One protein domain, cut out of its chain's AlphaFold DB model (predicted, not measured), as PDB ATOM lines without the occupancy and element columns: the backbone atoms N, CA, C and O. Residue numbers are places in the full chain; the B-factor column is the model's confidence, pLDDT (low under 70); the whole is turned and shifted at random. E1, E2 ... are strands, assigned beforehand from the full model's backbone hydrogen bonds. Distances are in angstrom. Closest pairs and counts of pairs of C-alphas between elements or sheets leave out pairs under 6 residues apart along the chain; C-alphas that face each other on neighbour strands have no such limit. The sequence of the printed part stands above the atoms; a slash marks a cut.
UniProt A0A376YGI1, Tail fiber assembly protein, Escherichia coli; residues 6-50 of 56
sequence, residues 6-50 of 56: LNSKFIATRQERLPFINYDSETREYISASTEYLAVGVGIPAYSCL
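What this domain is: This is residues 6 to 50 of the 56 residues of the protein "Tail fiber assembly protein" of Escherichia coli (UniProt A0A376YGI1). A long, curved hairpin of two antiparallel strands, E2 and E3, makes the length of this domain, and the last stretch, residues 39 to 50, folds back along the inner side of the curve until residues 48 to 49 pair with E2. The short strand E1, with the loop of residues 6 to 11 before it, lies at the end of the hairpin where E2 begins and E3 ends. The printed part has 45 residues with no named helix and three named strands, in the order E1, E2, E3; the sheet is E2 - E3, antiparallel. The class is all strand, though under half of the residues, 20 of 45, are in named strands. The whole is only just compact, close to loose, with a radius of gyration of the C-alphas of 10.9 A, and its outline is elongated, spanning 31 by 19 by 11 A.

Where its parts are: The printed part begins at Leu 6, with its C-alpha at (24.275, 68.317, -19.955). E1 is residues 12 to 14, 5.4 A from first to last C-alpha. E2 follows as residues 16 to 23, 22.0 A long, from C-alpha 16 at (14.028, 69.271, -21.913). E3 is residues 30 to 38, 21.2 A long, and ends with C-alpha 38 at (15.412, 68.289, -16.398). It is the longest strand by residues, with 9.

How they stand to each other: E2 and E3 form a hairpin of antiparallel neighbour strands, with 158 degrees between their N-to-C directions. Among the C-alphas that face each other are those of Arg 17 and Tyr 37, 4.2 A apart, and those of Tyr 23 and Tyr 30, 4.6 A apart. Within hydrogen-bond range across the pair are, for instance, N 20 and O 34 at 2.8 A and N 38 and O 16 at 3.0 A. E3 bends by 59 degrees at residue 35. Residues 21 to 22 of E2 pair antiparallel with residues 48 to 49, a stretch too short to be named. E1 pairs with no named strand. E1 and E2 meet only through their link. The closest C-alphas of E1 and E3 are those of Ala 12 and Leu 38, 6.5 A apart.

The domain as a whole: The two C-alphas farthest apart are those of Arg 14 and Thr 27, at 31.8 A. The C-alphas of Leu 6 and Leu 50, the first and last printed, are 10.7 A apart. The printed part has no cut. The link from E1 to E2 is tight, with 1 residue, and the link from E2 to E3 is short, with 6 residues. Residues 39 to 50, 12 residues with no named element, have C-alphas that lie 3 to 13 A from the mean of all C-alphas. The mean pLDDT of the printed part is 91.1, and no printed residue is under 70 in this model.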
ATOM      1  N   LEU A   6      23.520  68.312 -21.200       91.44
ATOM      2  CA  LEU A   6      24.275  68.317 -19.955       91.44
ATOM      3  C   LEU A   6      25.685  68.863 -20.197       91.44
ATOM      4  O   LEU A   6      26.279  68.636 -21.251       91.44
ATOM      5  N   ASN A   7      26.238  69.568 -19.214       92.75
ATOM      6  CA  ASN A   7      27.654  69.928 -19.212       92.75
ATOM      7  C   ASN A   7      28.538  68.746 -18.766       92.75
ATOM      8  O   ASN A   7      28.053  67.669 -18.423       92.75
ATOM      9  N   SER A   8      29.852  68.969 -18.693       92.62
ATOM     10  CA  SER A   8      30.836  67.967 -18.251       92.62
ATOM     11  C   SER A   8      30.675  67.484 -16.802       92.62
ATOM     12  O   SER A   8      31.344  66.539 -16.400       92.62
ATOM     13  N   LYS A   9      29.804  68.121 -16.010       92.88
ATOM     14  CA  LYS A   9      29.441  67.715 -14.645       92.88
ATOM     15  C   LYS A   9      28.064  67.044 -14.578       92.88
ATOM     16  O   LYS A   9      27.525  66.906 -13.486       92.88
ATOM     17  N   PHE A  10      27.484  66.669 -15.720       91.06
ATOM     18  CA  PHE A  10      26.146  66.080 -15.828       91.06
ATOM     19  C   PHE A  10      25.012  66.978 -15.307       91.06
ATOM     20  O   PHE A  10      23.995  66.483 -14.829       91.06
ATOM     21  N   ILE A  11      25.173  68.301 -15.416       92.75
ATOM     22  CA  ILE A  11      24.149  69.288 -15.051       92.75
ATOM     23  C   ILE A  11      23.517  69.855 -16.319       92.75
ATOM     24  O   ILE A  11      24.237  70.265 -17.235       92.75
ATOM     25  N   ALA A  12      22.186  69.926 -16.362       93.88
ATOM     26  CA  ALA A  12      21.450  70.449 -17.504       93.88
ATOM     27  C   ALA A  12      21.742  71.931 -17.753       93.88
ATOM     28  O   ALA A  12      21.493  72.793 -16.912       93.88
ATOM     29  N   THR A  13      22.232  72.231 -18.954       94.50
ATOM     30  CA  THR A  13      22.380  73.585 -19.503       94.50
ATOM     31  C   THR A  13      21.212  73.961 -20.408       94.50
ATOM     32  O   THR A  13      21.020  75.136 -20.709       94.50
ATOM     33  N   ARG A  14      20.420  72.973 -20.841       92.31
ATOM     34  CA  ARG A  14      19.177  73.164 -21.591       92.31
ATOM     35  C   ARG A  14      18.083  72.283 -21.002       92.31
ATOM     36  O   ARG A  14      18.303  71.092 -20.814       92.31
ATOM     37  N   GLN A  15      16.917  72.877 -20.771       87.50
ATOM     38  CA  GLN A  15      15.774  72.224 -20.151       87.50
ATOM     39  C   GLN A  15      14.897  71.505 -21.177       87.50
ATOM     40  O   GLN A  15      14.337  72.150 -22.057       87.50
ATOM     41  N   GLU A  16      14.802  70.182 -21.055       89.25
ATOM     42  CA  GLU A  16      14.028  69.271 -21.913       89.25
ATOM     43  C   GLU A  16      13.836  67.916 -21.193       89.25
ATOM     44  O   GLU A  16      14.332  67.707 -20.082       89.25
ATOM     45  N   ARG A  17      13.130  66.972 -21.829       89.94
ATOM     46  CA  ARG A  17      12.973  65.595 -21.330       89.94
ATOM     47  C   ARG A  17      14.083  64.670 -21.836       89.94
ATOM     48  O   ARG A  17      14.464  64.755 -23.001       89.94
ATOM     49  N   LEU A  18      14.554  63.762 -20.982       88.12
ATOM     50  CA  LEU A  18      15.545  62.733 -21.317       88.12
ATOM     51  C   LEU A  18      15.108  61.350 -20.823       88.12
ATOM     52  O   LEU A  18      14.480  61.263 -19.765       88.12
ATOM     53  N   PRO A  19      15.421  60.275 -21.570       88.25
ATOM     54  CA  PRO A  19      15.303  58.923 -21.058       88.25
ATOM     55  C   PRO A  19      16.418  58.647 -20.043       88.25
ATOM     56  O   PRO A  19      17.582  58.958 -20.284       88.25
ATOM     57  N   PHE A  20      16.039  58.042 -18.927       90.50
ATOM     58  CA  PHE A  20      16.905  57.666 -17.824       90.50
ATOM     59  C   PHE A  20      16.691  56.198 -17.486       90.50
ATOM     60  O   PHE A  20      15.559  55.706 -17.480       90.50
ATOM     61  N   ILE A  21      17.786  55.507 -17.207       91.62
ATOM     62  CA  ILE A  21      17.813  54.098 -16.845       91.62
ATOM     63  C   ILE A  21      18.046  53.998 -15.349       91.62
ATOM     64  O   ILE A  21      19.101  54.397 -14.877       91.62
ATOM     65  N   ASN A  22      17.071  53.469 -14.619       91.44
ATOM     66  CA  ASN A  22      17.103  53.358 -13.167       91.44
ATOM     67  C   ASN A  22      17.628  51.989 -12.747       91.44
ATOM     68  O   ASN A  22      17.201  50.959 -13.283       91.44
ATOM     69  N   TYR A  23      18.501  51.991 -11.746       92.38
ATOM     70  CA  TYR A  23      19.132  50.795 -11.208       92.38
ATOM     71  C   TYR A  23      18.862  50.647  -9.718       92.38
ATOM     72  O   TYR A  23      18.619  51.628  -9.012       92.38
ATOM     73  N   ASP A  24      18.961  49.412  -9.244       92.38
ATOM     74  CA  ASP A  24      18.982  49.133  -7.819       92.38
ATOM     75  C   ASP A  24      20.250  49.714  -7.185       92.38
ATOM     76  O   ASP A  24      21.362  49.559  -7.704       92.38
ATOM     77  N   SER A  25      20.091  50.412  -6.063       91.62
ATOM     78  CA  SER A  25      21.202  51.085  -5.391       91.62
ATOM     79  C   SER A  25      22.231  50.122  -4.794       91.62
ATOM     80  O   SER A  25      23.378  50.525  -4.590       91.62
ATOM     81  N   GLU A  26      21.843  48.874  -4.513       93.75
ATOM     82  CA  GLU A  26      22.686  47.850  -3.892       93.75
ATOM     83  C   GLU A  26      23.247  46.879  -4.934       93.75
ATOM     84  O   GLU A  26      24.465  46.705  -5.022       93.75
ATOM     85  N   THR A  27      22.382  46.274  -5.756       93.75
ATOM     86  CA  THR A  27      22.787  45.236  -6.723       93.75
ATOM     87  C   THR A  27      23.303  45.812  -8.041       93.75
ATOM     88  O   THR A  27      24.012  45.120  -8.773       93.75
ATOM     89  N   ARG A  28      23.002  47.090  -8.336       87.25
ATOM     90  CA  ARG A  28      23.253  47.764  -9.629       87.25
ATOM     91  C   ARG A  28      22.535  47.120 -10.814       87.25
ATOM     92  O   ARG A  28      22.918  47.334 -11.965       87.25
ATOM     93  N   GLU A  29      21.498  46.336 -10.549       89.75
ATOM     94  CA  GLU A  29      20.678  45.728 -11.590       89.75
ATOM     95  C   GLU A  29      19.709  46.744 -12.188       89.75
ATOM     96  O   GLU A  29      19.248  47.665 -11.516       89.75
ATOM     97  N   TYR A  30      19.397  46.577 -13.472       89.25
ATOM     98  CA  TYR A  30      18.379  47.378 -14.141       89.25
ATOM     99  C   TYR A  30      17.005  47.139 -13.503       89.25
ATOM    100  O   TYR A  30      16.561  45.996 -13.402       89.25
ATOM    101  N   ILE A  31      16.306  48.219 -13.152       90.94
ATOM    102  CA  ILE A  31      14.929  48.169 -12.647       90.94
ATOM    103  C   ILE A  31      13.952  48.607 -13.736       90.94
ATOM    104  O   ILE A  31      12.965  47.929 -14.018       90.94
ATOM    105  N   SER A  32      14.178  49.789 -14.313       90.69
ATOM    106  CA  SER A  32      13.223  50.413 -15.232       90.69
ATOM    107  C   SER A  32      13.855  51.528 -16.059       90.69
ATOM    108  O   SER A  32      14.916  52.049 -15.723       90.69
ATOM    109  N   ALA A  33      13.162  51.934 -17.122       90.00
ATOM    110  CA  ALA A  33      13.454  53.145 -17.871       90.00
ATOM    111  C   ALA A  33      12.338  54.169 -17.639       90.00
ATOM    112  O   ALA A  33      11.153  53.830 -17.642       90.00
ATOM    113  N   SER A  34      12.715  55.429 -17.458       90.06
ATOM    114  CA  SER A  34      11.795  56.547 -17.251       90.06
ATOM    115  C   SER A  34      12.162  57.711 -18.166       90.06
ATOM    116  O   SER A  34      13.269  57.782 -18.687       90.06
ATOM    117  N   THR A  35      11.219  58.612 -18.439       90.31
ATOM    118  CA  THR A  35      11.504  59.840 -19.192       90.31
ATOM    119  C   THR A  35      11.136  61.036 -18.341       90.31
ATOM    120  O   THR A  35       9.957  61.389 -18.220       90.31
ATOM    121  N   GLU A  36      12.155  61.670 -17.785       89.06
ATOM    122  CA  GLU A  36      12.006  62.763 -16.833       89.06
ATOM    123  C   GLU A  36      12.405  64.092 -17.458       89.06
ATOM    124  O   GLU A  36      13.144  64.158 -18.441       89.06
ATOM    125  N   TYR A  37      11.856  65.166 -16.903       90.81
ATOM    126  CA  TYR A  37      12.149  66.525 -17.323       90.81
ATOM    127  C   TYR A  37      13.268  67.109 -16.469       90.81
ATOM    128  O   TYR A  37      13.116  67.193 -15.252       90.81
ATOM    129  N   LEU A  38      14.353  67.564 -17.097       92.31
ATOM    130  CA  LEU A  38      15.412  68.289 -16.398       92.31
ATOM    131  C   LEU A  38      15.250  69.785 -16.626       92.31
ATOM    132  O   LEU A  38      15.314  70.253 -17.759       92.31
ATOM    133  N   ALA A  39      15.086  70.538 -15.540       93.44
ATOM    134  CA  ALA A  39      15.236  71.987 -15.564       93.44
ATOM    135  C   ALA A  39      16.721  72.384 -15.636       93.44
ATOM    136  O   ALA A  39      17.604  71.607 -15.266       93.44
ATOM    137  N   VAL A  40      17.012  73.606 -16.091       93.94
ATOM    138  CA  VAL A  40      18.392  74.126 -16.104       93.94
ATOM    139  C   VAL A  40      18.959  74.129 -14.679       93.94
ATOM    140  O   VAL A  40      18.302  74.581 -13.745       93.94
ATOM    141  N   GLY A  41      20.184  73.630 -14.514       94.12
ATOM    142  CA  GLY A  41      20.852  73.515 -13.214       94.12
ATOM    143  C   GLY A  41      20.576  72.209 -12.459       94.12
ATOM    144  O   GLY A  41      21.206  71.980 -11.429       94.12
ATOM    145  N   VAL A  42      19.699  71.336 -12.967       93.56
ATOM    146  CA  VAL A  42      19.412  70.018 -12.375       93.56
ATOM    147  C   VAL A  42      20.341  68.955 -12.967       93.56
ATOM    148  O   VAL A  42      20.634  68.974 -14.164       93.56
ATOM    149  N   GLY A  43      20.841  68.056 -12.121       92.00
ATOM    150  CA  GLY A  43      21.671  66.922 -12.530       92.00
ATOM    151  C   GLY A  43      20.864  65.661 -12.841       92.00
ATOM    152  O   GLY A  43      19.645  65.635 -12.690       92.00
ATOM    153  N   ILE A  44      21.555  64.601 -13.257       91.25
ATOM    154  CA  ILE A  44      20.948  63.273 -13.426       91.25
ATOM    155  C   ILE A  44      20.424  62.767 -12.063       91.25
ATOM    156  O   ILE A  44      21.112  62.955 -11.052       91.25
ATOM    157  N   PRO A  45      19.239  62.126 -12.010       89.44
ATOM    158  CA  PRO A  45      18.738  61.486 -10.797       89.44
ATOM    159  C   PRO A  45      19.720  60.457 -10.221       89.44
ATOM    160  O   PRO A  45      20.467  59.800 -10.947       89.44
ATOM    161  N   ALA A  46      19.715  60.293  -8.898       90.81
ATOM    162  CA  ALA A  46      20.538  59.281  -8.246       90.81
ATOM    163  C   ALA A  46      20.170  57.869  -8.730       90.81
ATOM    164  O   ALA A  46      19.009  57.596  -9.026       90.81
ATOM    165  N   TYR A  47      21.164  56.977  -8.776       91.00
ATOM    166  CA  TYR A  47      20.996  55.588  -9.224       91.00
ATOM    167  C   TYR A  47      20.412  55.469 -10.636       91.00
ATOM    168  O   TYR A  47      19.692  54.523 -10.952       91.00
ATOM    169  N   SER A  48      20.743  56.440 -11.489       90.44
ATOM    170  CA  SER A  48      20.277  56.496 -12.862       90.44
ATOM    171  C   SER A  48      21.409  56.804 -13.841       90.44
ATOM    172  O   SER A  48      22.394  57.455 -13.483       90.44
ATOM    173  N   CYS A  49      21.284  56.333 -15.081       88.19
ATOM    174  CA  CYS A  49      22.238  56.582 -16.163       88.19
ATOM    175  C   CYS A  49      21.513  56.944 -17.465       88.19
ATOM    176  O   CYS A  49      20.363  56.564 -17.678       88.19
ATOM    177  N   LEU A  50      22.200  57.668 -18.350       85.06
ATOM    178  CA  LEU A  50      21.734  57.918 -19.718       85.06
ATOM    179  C   LEU A  50      22.033  56.746 -20.662       85.06
ATOM    180  O   LEU A  50      21.354  56.591 -21.674       85.06
TER     181      LEU A  50